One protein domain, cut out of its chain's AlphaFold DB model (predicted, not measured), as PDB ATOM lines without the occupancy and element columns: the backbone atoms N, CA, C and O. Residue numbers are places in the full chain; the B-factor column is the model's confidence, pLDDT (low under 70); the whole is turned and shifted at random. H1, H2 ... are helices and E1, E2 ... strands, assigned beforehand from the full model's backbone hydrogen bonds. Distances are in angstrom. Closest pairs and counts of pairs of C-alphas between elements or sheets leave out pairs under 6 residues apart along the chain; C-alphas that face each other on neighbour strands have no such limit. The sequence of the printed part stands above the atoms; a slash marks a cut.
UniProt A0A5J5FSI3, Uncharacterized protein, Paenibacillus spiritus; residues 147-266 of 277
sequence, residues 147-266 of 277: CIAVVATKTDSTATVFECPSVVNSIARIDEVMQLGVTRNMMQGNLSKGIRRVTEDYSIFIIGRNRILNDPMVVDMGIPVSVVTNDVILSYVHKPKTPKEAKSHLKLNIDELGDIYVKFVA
ATOM      1  N   CYS A 147      25.152 -15.351 -41.770       88.94
ATOM      2  CA  CYS A 147      25.424 -14.233 -40.893       88.94
ATOM      3  C   CYS A 147      24.771 -14.416 -39.532       88.94
ATOM      4  O   CYS A 147      23.849 -15.203 -39.342       88.94
ATOM      5  N   ILE A 148      25.300 -13.663 -38.583       90.69
ATOM      6  CA  ILE A 148      24.865 -13.651 -37.200       90.69
ATOM      7  C   ILE A 148      24.318 -12.258 -36.958       90.69
ATOM      8  O   ILE A 148      25.017 -11.270 -37.219       90.69
ATOM      9  N   ALA A 149      23.067 -12.180 -36.517       93.12
ATOM     10  CA  ALA A 149      22.457 -10.930 -36.106       93.12
ATOM     11  C   ALA A 149      22.304 -10.890 -34.588       93.12
ATOM     12  O   ALA A 149      21.957 -11.887 -33.967       93.12
ATOM     13  N   VAL A 150      22.560  -9.732 -33.996       93.12
ATOM     14  CA  VAL A 150      22.326  -9.453 -32.582       93.12
ATOM     15  C   VAL A 150      21.403  -8.251 -32.510       93.12
ATOM     16  O   VAL A 150      21.726  -7.193 -33.053       93.12
ATOM     17  N   VAL A 151      20.259  -8.425 -31.861       94.38
ATOM     18  CA  VAL A 151      19.271  -7.368 -31.642       94.38
ATOM     19  C   VAL A 151      19.172  -7.114 -30.157       94.38
ATOM     20  O   VAL A 151      18.741  -7.995 -29.432       94.38
ATOM     21  N   ALA A 152      19.560  -5.930 -29.707       91.81
ATOM     22  CA  ALA A 152      19.302  -5.482 -28.352       91.81
ATOM     23  C   ALA A 152      18.051  -4.607 -28.303       91.81
ATOM     24  O   ALA A 152      17.864  -3.752 -29.170       91.81
ATOM     25  N   THR A 153      17.256  -4.763 -27.255       90.75
ATOM     26  CA  THR A 153      16.074  -3.953 -26.952       90.75
ATOM     27  C   THR A 153      16.213  -3.330 -25.568       90.75
ATOM     28  O   THR A 153      16.610  -3.974 -24.598       90.75
ATOM     29  N   LYS A 154      15.923  -2.029 -25.469       86.06
ATOM     30  CA  LYS A 154      16.083  -1.257 -24.231       86.06
ATOM     31  C   LYS A 154      14.979  -1.568 -23.222       86.06
ATOM     32  O   LYS A 154      15.253  -1.610 -22.026       86.06
ATOM     33  N   THR A 155      13.760  -1.808 -23.706       85.94
ATOM     34  CA  THR A 155      12.549  -2.016 -22.895       85.94
ATOM     35  C   THR A 155      12.699  -3.150 -21.883       85.94
ATOM     36  O   THR A 155      12.308  -3.009 -20.730       85.94
ATOM     37  N   ASP A 156      13.298  -4.258 -22.303       83.38
ATOM     38  CA  ASP A 156      13.522  -5.460 -21.499       83.38
ATOM     39  C   ASP A 156      15.012  -5.702 -21.201       83.38
ATOM     40  O   ASP A 156      15.358  -6.620 -20.459       83.38
ATOM     41  N   SER A 157      15.900  -4.847 -21.726       85.25
ATOM     42  CA  SER A 157      17.355  -4.981 -21.593       85.25
ATOM     43  C   SER A 157      17.846  -6.364 -22.037       85.25
ATOM     44  O   SER A 157      18.717  -6.959 -21.390       85.25
ATOM     45  N   THR A 158      17.287  -6.874 -23.133       86.69
ATOM     46  CA  THR A 158      17.639  -8.172 -23.720       86.69
ATOM     47  C   THR A 158      18.406  -7.967 -25.019       86.69
ATOM     48  O   THR A 158      18.124  -7.043 -25.774       86.69
ATOM     49  N   ALA A 159      19.378  -8.835 -25.299       89.88
ATOM     50  CA  ALA A 159      19.912  -9.045 -26.634       89.88
ATOM     51  C   ALA A 159      19.532 -10.436 -27.141       89.88
ATOM     52  O   ALA A 159      19.761 -11.431 -26.460       89.88
ATOM     53  N   THR A 160      18.998 -10.514 -28.350       90.62
ATOM     54  CA  THR A 160      18.619 -11.759 -29.014       90.62
ATOM     55  C   THR A 160      19.560 -12.008 -30.180       90.62
ATOM     56  O   THR A 160      19.804 -11.120 -31.002       90.62
ATOM     57  N   VAL A 161      20.119 -13.212 -30.230       91.12
ATOM     58  CA  VAL A 161      21.030 -13.667 -31.279       91.12
ATOM     59  C   VAL A 161      20.252 -14.507 -32.280       91.12
ATOM     60  O   VAL A 161      19.534 -15.421 -31.886       91.12
ATOM     61  N   PHE A 162      20.441 -14.211 -33.561       91.19
ATOM     62  CA  PHE A 162      19.839 -14.923 -34.677       91.19
ATOM     63  C   PHE A 162      20.933 -15.498 -35.568       91.19
ATOM     64  O   PHE A 162      21.787 -14.766 -36.085       91.19
ATOM     65  N   GLU A 163      20.860 -16.801 -35.811       90.31
ATOM     66  CA  GLU A 163      21.647 -17.464 -36.845       90.31
ATOM     67  C   GLU A 163      20.870 -17.467 -38.144       90.31
ATOM     68  O   GLU A 163      19.777 -18.017 -38.237       90.31
ATOM     69  N   CYS A 164      21.415 -16.809 -39.159       88.88
ATOM     70  CA  CYS A 164      20.687 -16.580 -40.389       88.88
ATOM     71  C   CYS A 164      21.499 -17.051 -41.590       88.88
ATOM     72  O   CYS A 164      22.695 -16.766 -41.688       88.88
ATOM     73  N   PRO A 165      20.857 -17.687 -42.580       85.12
ATOM     74  CA  PRO A 165      21.541 -18.075 -43.808       85.12
ATOM     75  C   PRO A 165      21.886 -16.868 -44.697       85.12
ATOM     76  O   PRO A 165      22.616 -17.017 -45.667       85.12
ATOM     77  N   SER A 166      21.333 -15.681 -44.421       85.44
ATOM     78  CA  SER A 166      21.479 -14.496 -45.269       85.44
ATOM     79  C   SER A 166      21.086 -13.221 -44.505       85.44
ATOM     80  O   SER A 166      20.293 -13.288 -43.567       85.44
ATOM     81  N   VAL A 167      21.558 -12.043 -44.938       84.94
ATOM     82  CA  VAL A 167      21.171 -10.737 -44.350       84.94
ATOM     83  C   VAL A 167      19.688 -10.455 -44.539       84.94
ATOM     84  O   VAL A 167      19.050  -9.866 -43.671       84.94
ATOM     85  N   VAL A 168      19.145 -10.834 -45.697       84.50
ATOM     86  CA  VAL A 168      17.723 -10.641 -46.002       84.50
ATOM     87  C   VAL A 168      16.881 -11.478 -45.045       84.50
ATOM     88  O   VAL A 168      15.933 -10.958 -44.464       84.50
ATOM     89  N   ASN A 169      17.291 -12.727 -44.810       87.19
ATOM     90  CA  ASN A 169      16.635 -13.610 -43.854       87.19
ATOM     91  C   ASN A 169      16.812 -13.116 -42.418       87.19
ATOM     92  O   ASN A 169      15.858 -13.194 -41.659       87.19
ATOM     93  N   SER A 170      17.960 -12.525 -42.058       91.31
ATOM     94  CA  SER A 170      18.111 -11.866 -40.755       91.31
ATOM     95  C   SER A 170      17.093 -10.766 -40.549       91.31
ATOM     96  O   SER A 170      16.433 -10.742 -39.525       91.31
ATOM     97  N   ILE A 171      16.944  -9.857 -41.511       90.31
ATOM     98  CA  ILE A 171      16.008  -8.740 -41.371       90.31
ATOM     99  C   ILE A 171      14.569  -9.258 -41.277       90.31
ATOM    100  O   ILE A 171      13.841  -8.851 -40.378       90.31
ATOM    101  N   ALA A 172      14.188 -10.201 -42.145       89.00
ATOM    102  CA  ALA A 172      12.862 -10.812 -42.108       89.00
ATOM    103  C   ALA A 172      12.585 -11.519 -40.770       89.00
ATOM    104  O   ALA A 172      11.520 -11.332 -40.192       89.00
ATOM    105  N   ARG A 173      13.558 -12.280 -40.251       91.56
ATOM    106  CA  ARG A 173      13.442 -13.003 -38.981       91.56
ATOM    107  C   ARG A 173      13.380 -12.065 -37.776       91.56
ATOM    108  O   ARG A 173      12.601 -12.300 -36.859       91.56
ATOM    109  N   ILE A 174      14.173 -10.993 -37.782       92.81
ATOM    110  CA  ILE A 174      14.127  -9.956 -36.745       92.81
ATOM    111  C   ILE A 174      12.738  -9.326 -36.703       92.81
ATOM    112  O   ILE A 174      12.179  -9.174 -35.622       92.81
ATOM    113  N   ASP A 175      12.163  -8.988 -37.854       90.75
ATOM    114  CA  ASP A 175      10.823  -8.402 -37.901       90.75
ATOM    115  C   ASP A 175       9.730  -9.392 -37.501       90.75
ATOM    116  O   ASP A 175       8.794  -9.007 -36.808       90.75
ATOM    117  N   GLU A 176       9.863 -10.662 -37.878       89.44
ATOM    118  CA  GLU A 176       8.943 -11.724 -37.469       89.44
ATOM    119  C   GLU A 176       8.915 -11.899 -35.940       89.44
ATOM    120  O   GLU A 176       7.840 -11.963 -35.345       89.44
ATOM    121  N   VAL A 177      10.089 -11.959 -35.301       88.69
ATOM    122  CA  VAL A 177      10.222 -12.267 -33.867       88.69
ATOM    123  C   VAL A 177      10.063 -11.027 -32.989       88.69
ATOM    124  O   VAL A 177       9.420 -11.089 -31.945       88.69
ATOM    125  N   MET A 178      10.646  -9.900 -33.399       89.25
ATOM    126  CA  MET A 178      10.758  -8.690 -32.576       89.25
ATOM    127  C   MET A 178       9.781  -7.582 -33.001       89.25
ATOM    128  O   MET A 178       9.659  -6.588 -32.290       89.25
ATOM    129  N   GLN A 179       9.107  -7.720 -34.152       89.75
ATOM    130  CA  GLN A 179       8.098  -6.776 -34.662       89.75
ATOM    131  C   GLN A 179       8.588  -5.319 -34.768       89.75
ATOM    132  O   GLN A 179       7.834  -4.370 -34.555       89.75
ATOM    133  N   LEU A 180       9.862  -5.125 -35.127       88.31
ATOM    134  CA  LEU A 180      10.508  -3.805 -35.166       88.31
ATOM    135  C   LEU A 180      10.279  -3.024 -36.476       88.31
ATOM    136  O   LEU A 180      10.608  -1.835 -36.537       88.31
ATOM    137  N   GLY A 181       9.749  -3.667 -37.525       89.38
ATOM    138  CA  GLY A 181       9.473  -3.045 -38.830       89.38
ATOM    139  C   GLY A 181      10.732  -2.547 -39.554       89.38
ATOM    140  O   GLY A 181      10.740  -1.479 -40.173       89.38
ATOM    141  N   VAL A 182      11.835  -3.275 -39.420       86.31
ATOM    142  CA  VAL A 182      13.159  -2.923 -39.918       86.31
ATOM    143  C   VAL A 182      13.279  -3.284 -41.390       86.31
ATOM    144  O   VAL A 182      13.235  -4.432 -41.804       86.31
ATOM    145  N   THR A 183      13.585  -2.290 -42.216       84.25
ATOM    146  CA  THR A 183      13.896  -2.524 -43.631       84.25
ATOM    147  C   THR A 183      15.392  -2.418 -43.905       84.25
ATOM    148  O   THR A 183      16.150  -1.761 -43.186       84.25
ATOM    149  N   ARG A 184      15.855  -2.998 -45.018       78.81
ATOM    150  CA  ARG A 184      17.272  -2.922 -45.414       78.81
ATOM    151  C   ARG A 184      17.797  -1.489 -45.529       78.81
ATOM    152  O   ARG A 184      18.963  -1.253 -45.208       78.81
ATOM    153  N   ASN A 185      16.966  -0.551 -45.980       80.50
ATOM    154  CA  ASN A 185      17.353   0.848 -46.190       80.50
ATOM    155  C   ASN A 185      17.636   1.585 -44.873       80.50
ATOM    156  O   ASN A 185      18.353   2.581 -44.863       80.50
ATOM    157  N   MET A 186      17.117   1.066 -43.761       82.94
ATOM    158  CA  MET A 186      17.311   1.603 -42.414       82.94
ATOM    159  C   MET A 186      18.645   1.176 -41.783       82.94
ATOM    160  O   MET A 186      18.998   1.670 -40.710       82.94
ATOM    161  N   MET A 187      19.370   0.264 -42.439       84.62
ATOM    162  CA  MET A 187      20.584  -0.382 -41.950       84.62
ATOM    163  C   MET A 187      21.827   0.146 -42.682       84.62
ATOM    164  O   MET A 187      21.878   0.180 -43.914       84.62
ATOM    165  N   GLN A 188      22.884   0.491 -41.947       82.25
ATOM    166  CA  GLN A 188      24.126   1.037 -42.507       82.25
ATOM    167  C   GLN A 188      25.272   0.026 -42.451       82.25
ATOM    168  O   GLN A 188      25.368  -0.751 -41.514       82.25
ATOM    169  N   GLY A 189      26.187   0.059 -43.423       81.06
ATOM    170  CA  GLY A 189      27.378  -0.802 -43.429       81.06
ATOM    171  C   GLY A 189      27.273  -2.023 -44.348       81.06
ATOM    172  O   GLY A 189      26.477  -2.053 -45.292       81.06
ATOM    173  N   ASN A 190      28.148  -3.005 -44.123       80.25
ATOM    174  CA  ASN A 190      28.278  -4.216 -44.942       80.25
ATOM    175  C   ASN A 190      28.717  -5.420 -44.091       80.25
ATOM    176  O   ASN A 190      29.269  -5.237 -43.014       80.25
ATOM    177  N   LEU A 191      28.520  -6.643 -44.594       77.62
ATOM    178  CA  LEU A 191      28.773  -7.874 -43.833       77.62
ATOM    179  C   LEU A 191      30.212  -8.073 -43.339       77.62
ATOM    180  O   LEU A 191      30.399  -8.813 -42.379       77.62
ATOM    181  N   SER A 192      31.225  -7.464 -43.968       70.38
ATOM    182  CA  SER A 192      32.616  -7.654 -43.533       70.38
ATOM    183  C   SER A 192      33.000  -6.759 -42.358       70.38
ATOM    184  O   SER A 192      33.864  -7.131 -41.567       70.38
ATOM    185  N   LYS A 193      32.360  -5.589 -42.236       72.31
ATOM    186  CA  LYS A 193      32.577  -4.626 -41.142       72.31
ATOM    187  C   LYS A 193      31.434  -4.575 -40.125       72.31
ATOM    188  O   LYS A 193      31.568  -3.900 -39.113       72.31
ATOM    189  N   GLY A 194      30.326  -5.244 -40.415       83.69
ATOM    190  CA  GLY A 194      29.079  -5.143 -39.675       83.69
ATOM    191  C   GLY A 194      28.083  -4.224 -40.377       83.69
ATOM    192  O   GLY A 194      28.412  -3.121 -40.829       83.69
ATOM    193  N   ILE A 195      26.851  -4.704 -40.487       88.69
ATOM    194  CA  ILE A 195      25.676  -3.910 -40.824       88.69
ATOM    195  C   ILE A 195      25.018  -3.530 -39.499       88.69
ATOM    196  O   ILE A 195      24.796  -4.401 -38.667       88.69
ATOM    197  N   ARG A 196      24.705  -2.254 -39.291       92.19
ATOM    198  CA  ARG A 196      24.218  -1.746 -38.010       92.19
ATOM    199  C   ARG A 196      23.046  -0.789 -38.140       92.19
ATOM    200  O   ARG A 196      22.928  -0.066 -39.135       92.19
ATOM    201  N   ARG A 197      22.245  -0.735 -37.084       92.75
ATOM    202  CA  ARG A 197      21.237   0.291 -36.824       92.75
ATOM    203  C   ARG A 197      21.142   0.483 -35.322       92.75
ATOM    204  O   ARG A 197      21.001  -0.495 -34.609       92.75
ATOM    205  N   VAL A 198      21.206   1.725 -34.867       90.44
ATOM    206  CA  VAL A 198      21.052   2.076 -33.454       90.44
ATOM    207  C   VAL A 198      19.958   3.128 -33.372       90.44
ATOM    208  O   VAL A 198      19.986   4.100 -34.130       90.44
ATOM    209  N   THR A 199      18.986   2.903 -32.503       91.12
ATOM    210  CA  THR A 199      17.925   3.847 -32.148       91.12
ATOM    211  C   THR A 199      17.934   4.052 -30.632       91.12
ATOM    212  O   THR A 199      18.788   3.509 -29.928       91.12
ATOM    213  N   GLU A 200      17.004   4.854 -30.121       87.19
ATOM    214  CA  GLU A 200      16.836   5.037 -28.675       87.19
ATOM    215  C   GLU A 200      16.270   3.788 -27.984       87.19
ATOM    216  O   GLU A 200      16.541   3.576 -26.801       87.19
ATOM    217  N   ASP A 201      15.539   2.953 -28.730       90.12
ATOM    218  CA  ASP A 201      14.783   1.809 -28.205       90.12
ATOM    219  C   ASP A 201      15.446   0.461 -28.490       90.12
ATOM    220  O   ASP A 201      15.257  -0.498 -27.742       90.12
ATOM    221  N   TYR A 202      16.214   0.359 -29.575       93.94
ATOM    222  CA  TYR A 202      16.837  -0.890 -29.985       93.94
ATOM    223  C   TYR A 202      18.132  -0.673 -30.762       93.94
ATOM    224  O   TYR A 202      18.415   0.388 -31.319       93.94
ATOM    225  N   SER A 203      18.915  -1.736 -30.856       94.31
ATOM    226  CA  SER A 203      20.133  -1.774 -31.645       94.31
ATOM    227  C   SER A 203      20.271  -3.103 -32.353       94.31
ATOM    228  O   SER A 203      19.996  -4.150 -31.783       94.31
ATOM    229  N   ILE A 204      20.684  -3.063 -33.612       95.06
ATOM    230  CA  ILE A 204      20.834  -4.227 -34.474       95.06
ATOM    231  C   ILE A 204      22.241  -4.222 -35.031       95.06
ATOM    232  O   ILE A 204      22.698  -3.219 -35.587       95.06
ATOM    233  N   PHE A 205      22.887  -5.376 -34.965       94.44
ATOM    234  CA  PHE A 205      24.162  -5.638 -35.606       94.44
ATOM    235  C   PHE A 205      24.101  -6.956 -36.377       94.44
ATOM    236  O   PHE A 205      23.695  -7.963 -35.821       94.44
ATOM    237  N   ILE A 206      24.508  -6.963 -37.646       92.69
ATOM    238  CA  ILE A 206      24.552  -8.152 -38.507       92.69
ATOM    239  C   ILE A 206      25.953  -8.286 -39.096       92.69
ATOM    240  O   ILE A 206      26.455  -7.357 -39.735       92.69
ATOM    241  N   ILE A 207      26.579  -9.446 -38.938       90.25
ATOM    242  CA  ILE A 207      27.948  -9.706 -39.397       90.25
ATOM    243  C   ILE A 207      28.048 -11.079 -40.057       90.25
ATOM    244  O   ILE A 207      27.366 -12.018 -39.660       90.25
ATOM    245  N   GLY A 208      28.889 -11.211 -41.085       87.69
ATOM    246  CA  GLY A 208      29.092 -12.500 -41.747       87.69
ATOM    247  C   GLY A 208      29.717 -13.512 -40.785       87.69
ATOM    248  O   GLY A 208      30.704 -13.194 -40.122       87.69
ATOM    249  N   ARG A 209      29.189 -14.737 -40.741       86.06
ATOM    250  CA  ARG A 209      29.658 -15.819 -39.857       86.06
ATOM    251  C   ARG A 209      31.157 -16.082 -40.026       86.06
ATOM    252  O   ARG A 209      31.899 -16.122 -39.050       86.06
ATOM    253  N   ASN A 210      31.622 -16.116 -41.277       78.38
ATOM    254  CA  ASN A 210      33.038 -16.282 -41.620       78.38
ATOM    255  C   ASN A 210      33.940 -15.193 -41.028       78.38
ATOM    256  O   ASN A 210      35.128 -15.428 -40.825       78.38
ATOM    257  N   ARG A 211      33.418 -13.992 -40.742       80.69
ATOM    258  CA  ARG A 211      34.226 -12.952 -40.100       80.69
ATOM    259  C   ARG A 211      34.537 -13.309 -38.649       80.69
ATOM    260  O   ARG A 211      35.667 -13.063 -38.243       80.69
ATOM    261  N   ILE A 212      33.567 -13.882 -37.931       79.88
ATOM    262  CA  ILE A 212      33.700 -14.271 -36.520       79.88
ATOM    263  C   ILE A 212      34.565 -15.527 -36.375       79.88
ATOM    264  O   ILE A 212      35.375 -15.587 -35.460       79.88
ATOM    265  N   LEU A 213      34.458 -16.482 -37.313       75.81
ATOM    266  CA  LEU A 213      35.310 -17.686 -37.342       75.81
ATOM    267  C   LEU A 213      36.808 -17.353 -37.313       75.81
ATOM    268  O   LEU A 213      37.595 -18.067 -36.708       75.81
ATOM    269  N   ASN A 214      37.199 -16.270 -37.985       68.81
ATOM    270  CA  ASN A 214      38.600 -15.866 -38.074       68.81
ATOM    271  C   ASN A 214      39.073 -15.048 -36.865       68.81
ATOM    272  O   ASN A 214      40.274 -14.968 -36.629       68.81
ATOM    273  N   ASP A 215      38.160 -14.358 -36.180       77.75
ATOM    274  CA  ASP A 215      38.483 -13.418 -35.108       77.75
ATOM    275  C   ASP A 215      37.207 -13.029 -34.340       77.75
ATOM    276  O   ASP A 215      36.235 -12.585 -34.972       77.75
ATOM    277  N   PRO A 216      37.179 -13.143 -33.001       83.19
ATOM    278  CA  PRO A 216      36.069 -12.648 -32.206       83.19
ATOM    279  C   PRO A 216      35.743 -11.176 -32.474       83.19
ATOM    280  O   PRO A 216      36.626 -10.326 -32.562       83.19
ATOM    281  N   MET A 217      34.455 -10.844 -32.522       86.25
ATOM    282  CA  MET A 217      33.997  -9.482 -32.808       86.25
ATOM    283  C   MET A 217      33.407  -8.839 -31.557       86.25
ATOM    284  O   MET A 217      32.461  -9.374 -30.985       86.25
ATOM    285  N   VAL A 218      33.920  -7.675 -31.159       85.81
ATOM    286  CA  VAL A 218      33.296  -6.842 -30.120       85.81
ATOM    287  C   VAL A 218      32.344  -5.852 -30.780       85.81
ATOM    288  O   VAL A 218      32.710  -5.163 -31.731       85.81
ATOM    289  N   VAL A 219      31.118  -5.791 -30.272       86.00
ATOM    290  CA  VAL A 219      30.031  -4.971 -30.799       86.00
ATOM    291  C   VAL A 219      29.523  -4.053 -29.698       86.00
ATOM    292  O   VAL A 219      29.129  -4.525 -28.634       86.00
ATOM    293  N   ASP A 220      29.521  -2.749 -29.964       87.94
ATOM    294  CA  ASP A 220      28.816  -1.762 -29.144       87.94
ATOM    295  C   ASP A 220      27.322  -1.823 -29.473       87.94
ATOM    296  O   ASP A 220      26.911  -1.538 -30.604       87.94
ATOM    297  N   MET A 221      26.507  -2.206 -28.490       87.75
ATOM    298  CA  MET A 221      25.060  -2.270 -28.656       87.75
ATOM    299  C   MET A 221      24.409  -0.895 -28.554       87.75
ATOM    300  O   MET A 221      23.237  -0.778 -28.867       87.75
ATOM    301  N   GLY A 222      25.101   0.166 -28.142       86.75
ATOM    302  CA  GLY A 222      24.527   1.512 -28.087       86.75
ATOM    303  C   GLY A 222      23.466   1.720 -27.000       86.75
ATOM    304  O   GLY A 222      23.098   2.863 -26.736       86.75
ATOM    305  N   ILE A 223      23.018   0.642 -26.355       86.69
ATOM    306  CA  ILE A 223      22.006   0.600 -25.301       86.69
ATOM    307  C   ILE A 223      22.431  -0.393 -24.206       86.69
ATOM    308  O   ILE A 223      23.275  -1.264 -24.459       86.69
ATOM    309  N   PRO A 224      21.896  -0.263 -22.980       85.44
ATOM    310  CA  PRO A 224      22.144  -1.232 -21.922       85.44
ATOM    311  C   PRO A 224      21.491  -2.583 -22.246       85.44
ATOM    312  O   PRO A 224      20.341  -2.653 -22.669       85.44
ATOM    313  N   VAL A 225      22.240  -3.659 -22.016       84.25
ATOM    314  CA  VAL A 225      21.822  -5.053 -22.166       84.25
ATOM    315  C   VAL A 225      22.168  -5.782 -20.877       84.25
ATOM    316  O   VAL A 225      23.218  -5.571 -20.275       84.25
ATOM    317  N   SER A 226      21.271  -6.652 -20.444       78.31
ATOM    318  CA  SER A 226      21.371  -7.366 -19.178       78.31
ATOM    319  C   SER A 226      21.211  -8.874 -19.309       78.31
ATOM    320  O   SER A 226      21.723  -9.615 -18.469       78.31
ATOM    321  N   VAL A 227      20.540  -9.310 -20.372       81.56
ATOM    322  CA  VAL A 227      20.317 -10.711 -20.712       81.56
ATOM    323  C   VAL A 227      20.652 -10.889 -22.182       81.56
ATOM    324  O   VAL A 227      20.326 -10.031 -22.997       81.56
ATOM    325  N   VAL A 228      21.304 -11.995 -22.522       83.81
ATOM    326  CA  VAL A 228      21.435 -12.446 -23.911       83.81
ATOM    327  C   VAL A 228      20.622 -13.725 -24.070       83.81
ATOM    328  O   VAL A 228      20.556 -14.506 -23.127       83.81
ATOM    329  N   THR A 229      19.983 -13.912 -25.220       83.25
ATOM    330  CA  THR A 229      19.209 -15.102 -25.592       83.25
ATOM    331  C   THR A 229      19.474 -15.463 -27.056       83.25
ATOM    332  O   THR A 229      20.037 -14.661 -27.804       83.25
ATOM    333  N   ASN A 230      19.091 -16.668 -27.475       82.19
ATOM    334  CA  ASN A 230      19.009 -17.060 -28.882       82.19
ATOM    335  C   ASN A 230      17.515 -17.135 -29.270       82.19
ATOM    336  O   ASN A 230      16.672 -17.442 -28.428       82.19
ATOM    337  N   ASP A 231      17.177 -16.811 -30.521       80.00
ATOM    338  CA  ASP A 231      15.792 -16.787 -31.012       80.00
ATOM    339  C   ASP A 231      15.102 -18.165 -31.054       80.00
ATOM    340  O   ASP A 231      13.880 -18.239 -31.204       80.00
ATOM    341  N   VAL A 232      15.869 -19.247 -30.898       70.00
ATOM    342  CA  VAL A 232      15.403 -20.638 -30.799       70.00
ATOM    343  C   VAL A 232      15.583 -21.209 -29.386       70.00
ATOM    344  O   VAL A 232      14.749 -21.993 -28.930       70.00
ATOM    345  N   ILE A 233      16.658 -20.839 -28.676       56.50
ATOM    346  CA  ILE A 233      17.011 -21.380 -27.351       56.50
ATOM    347  C   ILE A 233      17.240 -20.239 -26.348       56.50
ATOM    348  O   ILE A 233      18.023 -19.320 -26.579       56.50
ATOM    349  N   LEU A 234      16.626 -20.332 -25.167       44.22
ATOM    350  CA  LEU A 234      16.900 -19.434 -24.039       44.22
ATOM    351  C   LEU A 234      18.284 -19.721 -23.425       44.22
ATOM    352  O   LEU A 234      18.410 -20.402 -22.411       44.22
ATOM    353  N   SER A 235      19.342 -19.192 -24.037       50.06
ATOM    354  CA  SER A 235      20.702 -19.241 -23.486       50.06
ATOM    355  C   SER A 235      20.943 -18.064 -22.541       50.06
ATOM    356  O   SER A 235      21.471 -17.043 -22.961       50.06
ATOM    357  N   TYR A 236      20.559 -18.190 -21.268       51.16
ATOM    358  CA  TYR A 236      20.733 -17.133 -20.262       51.16
ATOM    359  C   TYR A 236      22.215 -16.857 -19.948       51.16
ATOM    360  O   TYR A 236      22.903 -17.695 -19.368       51.16
ATOM    361  N   VAL A 237      22.686 -15.637 -20.220       55.03
ATOM    362  CA  VAL A 237      23.948 -15.109 -19.664       55.03
ATOM    363  C   VAL A 237      23.613 -13.968 -18.699       55.03
ATOM    364  O   VAL A 237      23.045 -12.959 -19.115       55.03
ATOM    365  N   HIS A 238      23.909 -14.145 -17.403       50.62
ATOM    366  CA  HIS A 238      23.532 -13.202 -16.338       50.62
ATOM    367  C   HIS A 238      24.497 -12.008 -16.187       50.62
ATOM    368  O   HIS A 238      25.698 -12.106 -16.440       50.62
ATOM    369  N   LYS A 239      23.890 -10.903 -15.731       55.97
ATOM    370  CA  LYS A 239      24.284  -9.488 -15.659       55.97
ATOM    371  C   LYS A 239      25.724  -9.109 -15.240       55.97
ATOM    372  O   LYS A 239      26.326  -9.741 -14.373       55.97
ATOM    373  N   PRO A 240      26.189  -7.930 -15.713       50.09
ATOM    374  CA  PRO A 240      27.236  -7.124 -15.076       50.09
ATOM    375  C   PRO A 240      26.894  -6.735 -13.623       50.09
ATOM    376  O   PRO A 240      25.735  -6.496 -13.291       50.09
ATOM    377  N   LYS A 241      27.914  -6.594 -12.765       47.97
ATOM    378  CA  LYS A 241      27.771  -6.297 -11.320       47.97
ATOM    379  C   LYS A 241      27.256  -4.886 -10.985       47.97
ATOM    380  O   LYS A 241      26.973  -4.612  -9.822       47.97
ATOM    381  N   THR A 242      27.110  -4.004 -11.968       52.00
ATOM    382  CA  THR A 242      26.650  -2.623 -11.774       52.00
ATOM    383  C   THR A 242      25.712  -2.211 -12.909       52.00
ATOM    384  O   THR A 242      26.137  -2.182 -14.063       52.00
ATOM    385  N   PRO A 243      24.449  -1.851 -12.618       49.25
ATOM    386  CA  PRO A 243      23.592  -1.179 -13.575       49.25
ATOM    387  C   PRO A 243      23.967   0.300 -13.536       49.25
ATOM    388  O   PRO A 243      23.527   1.047 -12.668       49.25
ATOM    389  N   LYS A 244      24.837   0.729 -14.439       51.31
ATOM    390  CA  LYS A 244      24.872   2.143 -14.808       51.31
ATOM    391  C   LYS A 244      24.428   2.236 -16.248       51.31
ATOM    392  O   LYS A 244      24.605   1.288 -17.003       51.31
ATOM    393  N   GLU A 245      23.843   3.367 -16.594       54.03
ATOM    394  CA  GLU A 245      23.253   3.762 -17.878       54.03
ATOM    395  C   GLU A 245      24.218   3.676 -19.090       54.03
ATOM    396  O   GLU A 245      23.957   4.237 -20.151       54.03
ATOM    397  N   ALA A 246      25.347   2.981 -18.940       64.56
ATOM    398  CA  ALA A 246      26.384   2.765 -19.923       64.56
ATOM    399  C   ALA A 246      25.963   1.737 -20.984       64.56
ATOM    400  O   ALA A 246      25.300   0.728 -20.721       64.56
ATOM    401  N   LYS A 247      26.396   2.004 -22.215       75.38
ATOM    402  CA  LYS A 247      26.177   1.148 -23.381       75.38
ATOM    403  C   LYS A 247      26.863  -0.199 -23.182       75.38
ATOM    404  O   LYS A 247      28.008  -0.269 -22.735       75.38
ATOM    405  N   SER A 248      26.167  -1.281 -23.519       83.12
ATOM    406  CA  SER A 248      26.723  -2.626 -23.394       83.12
ATOM    407  C   SER A 248      27.566  -3.007 -24.603       83.12
ATOM    408  O   SER A 248      27.172  -2.779 -25.744       83.12
ATOM    409  N   HIS A 249      28.698  -3.654 -24.335       86.75
ATOM    410  CA  HIS A 249      29.550  -4.241 -25.360       86.75
ATOM    411  C   HIS A 249      29.465  -5.762 -25.290       86.75
ATOM    412  O   HIS A 249      29.666  -6.366 -24.233       86.75
ATOM    413  N   LEU A 250      29.164  -6.383 -26.427       86.50
ATOM    414  CA  LEU A 250      29.022  -7.828 -26.561       86.50
ATOM    415  C   LEU A 250      30.136  -8.375 -27.451       86.50
ATOM    416  O   LEU A 250      30.381  -7.859 -28.539       86.50
ATOM    417  N   LYS A 251      30.810  -9.435 -27.005       87.12
ATOM    418  CA  LYS A 251      31.790 -10.176 -27.802       87.12
ATOM    419  C   LYS A 251      31.143 -11.417 -28.392       87.12
ATOM    420  O   LYS A 251      30.772 -12.327 -27.652       87.12
ATOM    421  N   LEU A 252      31.061 -11.445 -29.716       87.69
ATOM    422  CA  LEU A 252      30.630 -12.573 -30.533       87.69
ATOM    423  C   LEU A 252      31.825 -13.485 -30.807       87.69
ATOM    424  O   LEU A 252      32.887 -13.010 -31.218       87.69
ATOM    425  N   ASN A 253      31.646 -14.783 -30.602       85.62
ATOM    426  CA  ASN A 253      32.654 -15.802 -30.872       85.62
ATOM    427  C   ASN A 253      31.984 -17.003 -31.539       85.62
ATOM    428  O   ASN A 253      30.785 -17.216 -31.360       85.62
ATOM    429  N   ILE A 254      32.778 -17.780 -32.267       81.62
ATOM    430  CA  ILE A 254      32.422 -19.119 -32.725       81.62
ATOM    431  C   ILE A 254      33.493 -20.052 -32.168       81.62
ATOM    432  O   ILE A 254      34.679 -19.739 -32.293       81.62
ATOM    433  N   ASP A 255      33.086 -21.121 -31.491       79.12
ATOM    434  CA  ASP A 255      34.024 -22.117 -30.976       79.12
ATOM    435  C   ASP A 255      34.491 -23.103 -32.062       79.12
ATOM    436  O   ASP A 255      34.146 -22.995 -33.240       79.12
ATOM    437  N   GLU A 256      35.317 -24.068 -31.659       76.25
ATOM    438  CA  GLU A 256      35.887 -25.083 -32.549       76.25
ATOM    439  C   GLU A 256      34.835 -26.038 -33.140       76.25
ATOM    440  O   GLU A 256      35.080 -26.637 -34.189       76.25
ATOM    441  N   LEU A 257      33.667 -26.164 -32.501       74.88
ATOM    442  CA  LEU A 257      32.541 -26.972 -32.978       74.88
ATOM    443  C   LEU A 257      31.627 -26.183 -33.922       74.88
ATOM    444  O   LEU A 257      30.771 -26.758 -34.593       74.88
ATOM    445  N   GLY A 258      31.849 -24.873 -34.030       71.12
ATOM    446  CA  GLY A 258      31.035 -23.975 -34.826       71.12
ATOM    447  C   GLY A 258      29.889 -23.346 -34.039       71.12
ATOM    448  O   GLY A 258      29.090 -22.632 -34.642       71.12
ATOM    449  N   ASP A 259      29.797 -23.539 -32.729       79.69
ATOM    450  CA  ASP A 259      28.713 -22.968 -31.940       79.69
ATOM    451  C   ASP A 259      28.986 -21.495 -31.626       79.69
ATOM    452  O   ASP A 259      30.105 -21.077 -31.307       79.69
ATOM    453  N   ILE A 260      27.942 -20.671 -31.740       78.25
ATOM    454  CA  ILE A 260      28.035 -19.245 -31.431       78.25
ATOM    455  C   ILE A 260      27.822 -19.044 -29.942       78.25
ATOM    456  O   ILE A 260      26.801 -19.440 -29.383       78.25
ATOM    457  N   TYR A 261      28.718 -18.284 -29.322       79.12
ATOM    458  CA  TYR A 261      28.493 -17.790 -27.973       79.12
ATOM    459  C   TYR A 261      28.807 -16.300 -27.852       79.12
ATOM    460  O   TYR A 261      29.740 -15.755 -28.457       79.12
ATOM    461  N   VAL A 262      28.012 -15.631 -27.018       82.25
ATOM    462  CA  VAL A 262      28.093 -14.192 -26.769       82.25
ATOM    463  C   VAL A 262      28.449 -13.950 -25.314       82.25
ATOM    464  O   VAL A 262      27.879 -14.562 -24.413       82.25
ATOM    465  N   LYS A 263      29.411 -13.059 -25.075       81.75
ATOM    466  CA  LYS A 263      29.852 -12.675 -23.728       81.75
ATOM    467  C   LYS A 263      29.782 -11.165 -23.562       81.75
ATOM    468  O   LYS A 263      30.094 -10.431 -24.498       81.75
ATOM    469  N   PHE A 264      29.438 -10.705 -22.364       81.31
ATOM    470  CA  PHE A 264      29.624  -9.304 -22.001       81.31
ATOM    471  C   PHE A 264      31.113  -8.966 -21.941       81.31
ATOM    472  O   PHE A 264      31.921  -9.762 -21.459       81.31
ATOM    473  N   VAL A 265      31.463  -7.772 -22.409       80.56
ATOM    474  CA  VAL A 265      32.801  -7.203 -22.259       80.56
ATOM    475  C   VAL A 265      32.692  -5.950 -21.413       80.56
ATOM    476  O   VAL A 265      31.957  -5.026 -21.756       80.56
ATOM    477  N   ALA A 266      33.440  -5.918 -20.312       67.00
ATOM    478  CA  ALA A 266      33.713  -4.668 -19.626       67.00
ATOM    479  C   ALA A 266      34.708  -3.883 -20.484       67.00
ATOM    480  O   ALA A 266      35.820  -4.352 -20.723       67.00
TER     481      ALA A 266
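This is residues 147 to 266 of the 277 residues of an uncharacterized protein of Paenibacillus spiritus (UniProt A0A5J5FSI3). A twisted six-stranded sheet has H1 packed on one face and a smaller three-stranded sheet over part of the other, the two sheets making a sandwich with their strands at 24 degrees. The short helix H2 sits beside the strands of the small sheet, while a long link, residues 231 to 248, joins E7 at the edge of the large sheet to E8 in the small one. The printed part has 120 residues with two named helices and nine named strands, in the order E1 E2 H1 E3 E4 E5 H2 E6 E7 E8 E9; the class is mixed, helices and strands. The large sheet, order E3 E4 E5 E1 E2 E7, is mixed, and the small one, order E6 E8 E9, is antiparallel. The whole is compact, with a radius of gyration of the C-alphas of 13.2 A and spans of 35 by 35 by 25 A.

E1, residues 147 to 153, and E2, residues 158 to 164, form a hairpin; N 149 and O 162 are 2.9 A apart, within hydrogen-bond range. H1, residues 167 to 178, is on the large sheet at a height of 8.9 A, over E1 and E2; its closest C-alphas to E2 are Ser 170 and Cys 164, 5.4 A apart. It only just runs along the strands, at 30.0 degrees to E1 on the local plane. E3, residues 188 to 190, E4, residues 194 to 198, and E5, residues 202 to 208, form a meander, each strand the antiparallel neighbour of the one before; N 196 and O 188 are 2.8 A apart, as are N 195 and O 206. E5 is also antiparallel to E1, with N 150 and O 205 at 2.8 A. H2, residues 209 to 214, is on the opposite face of the large sheet from H1. E7, residues 227 to 230, is parallel to E2, with N 161 and O 229 at 2.8 A. In the small sheet, E6, residues 217 to 220, is antiparallel to E8, residues 249 to 254, with N 219 and O 250 at 2.8 A. E8 and E9, residues 260 to 265, form a hairpin, with N 251 and O 263 at 2.8 A. H2 is only just at the small sheet's level, with a height of 3.6 A; its closest C-alphas to E8 are Leu 213 and Ile 254, 5.6 A apart. Across the sandwich, the closest C-alphas of E5 and E6 are Phe 205 and Val 219, 7.6 A apart. Every O i to N i+4 pair is within hydrogen-bond range in H1, and 1 of 2 in H2.

E1 begins at C-alpha 147 (25.424, -14.233, -40.893) and is 19.7 A long; E2 is 18.9 A, H1 15.9 A and E5 20.6 A. E8 is 16.8 A, and E9, 15.9 A, ends at C-alpha 265 (32.801, -7.203, -22.259).

The two C-alphas farthest apart are those of Asn 185 and Lys 241, 37.1 A. The printed part has no cut, and the link E7 to E8 is long, with 18 residues. Mean pLDDT of the printed part is 81.3; residues 214, 233 to 246 and 266 are under 70.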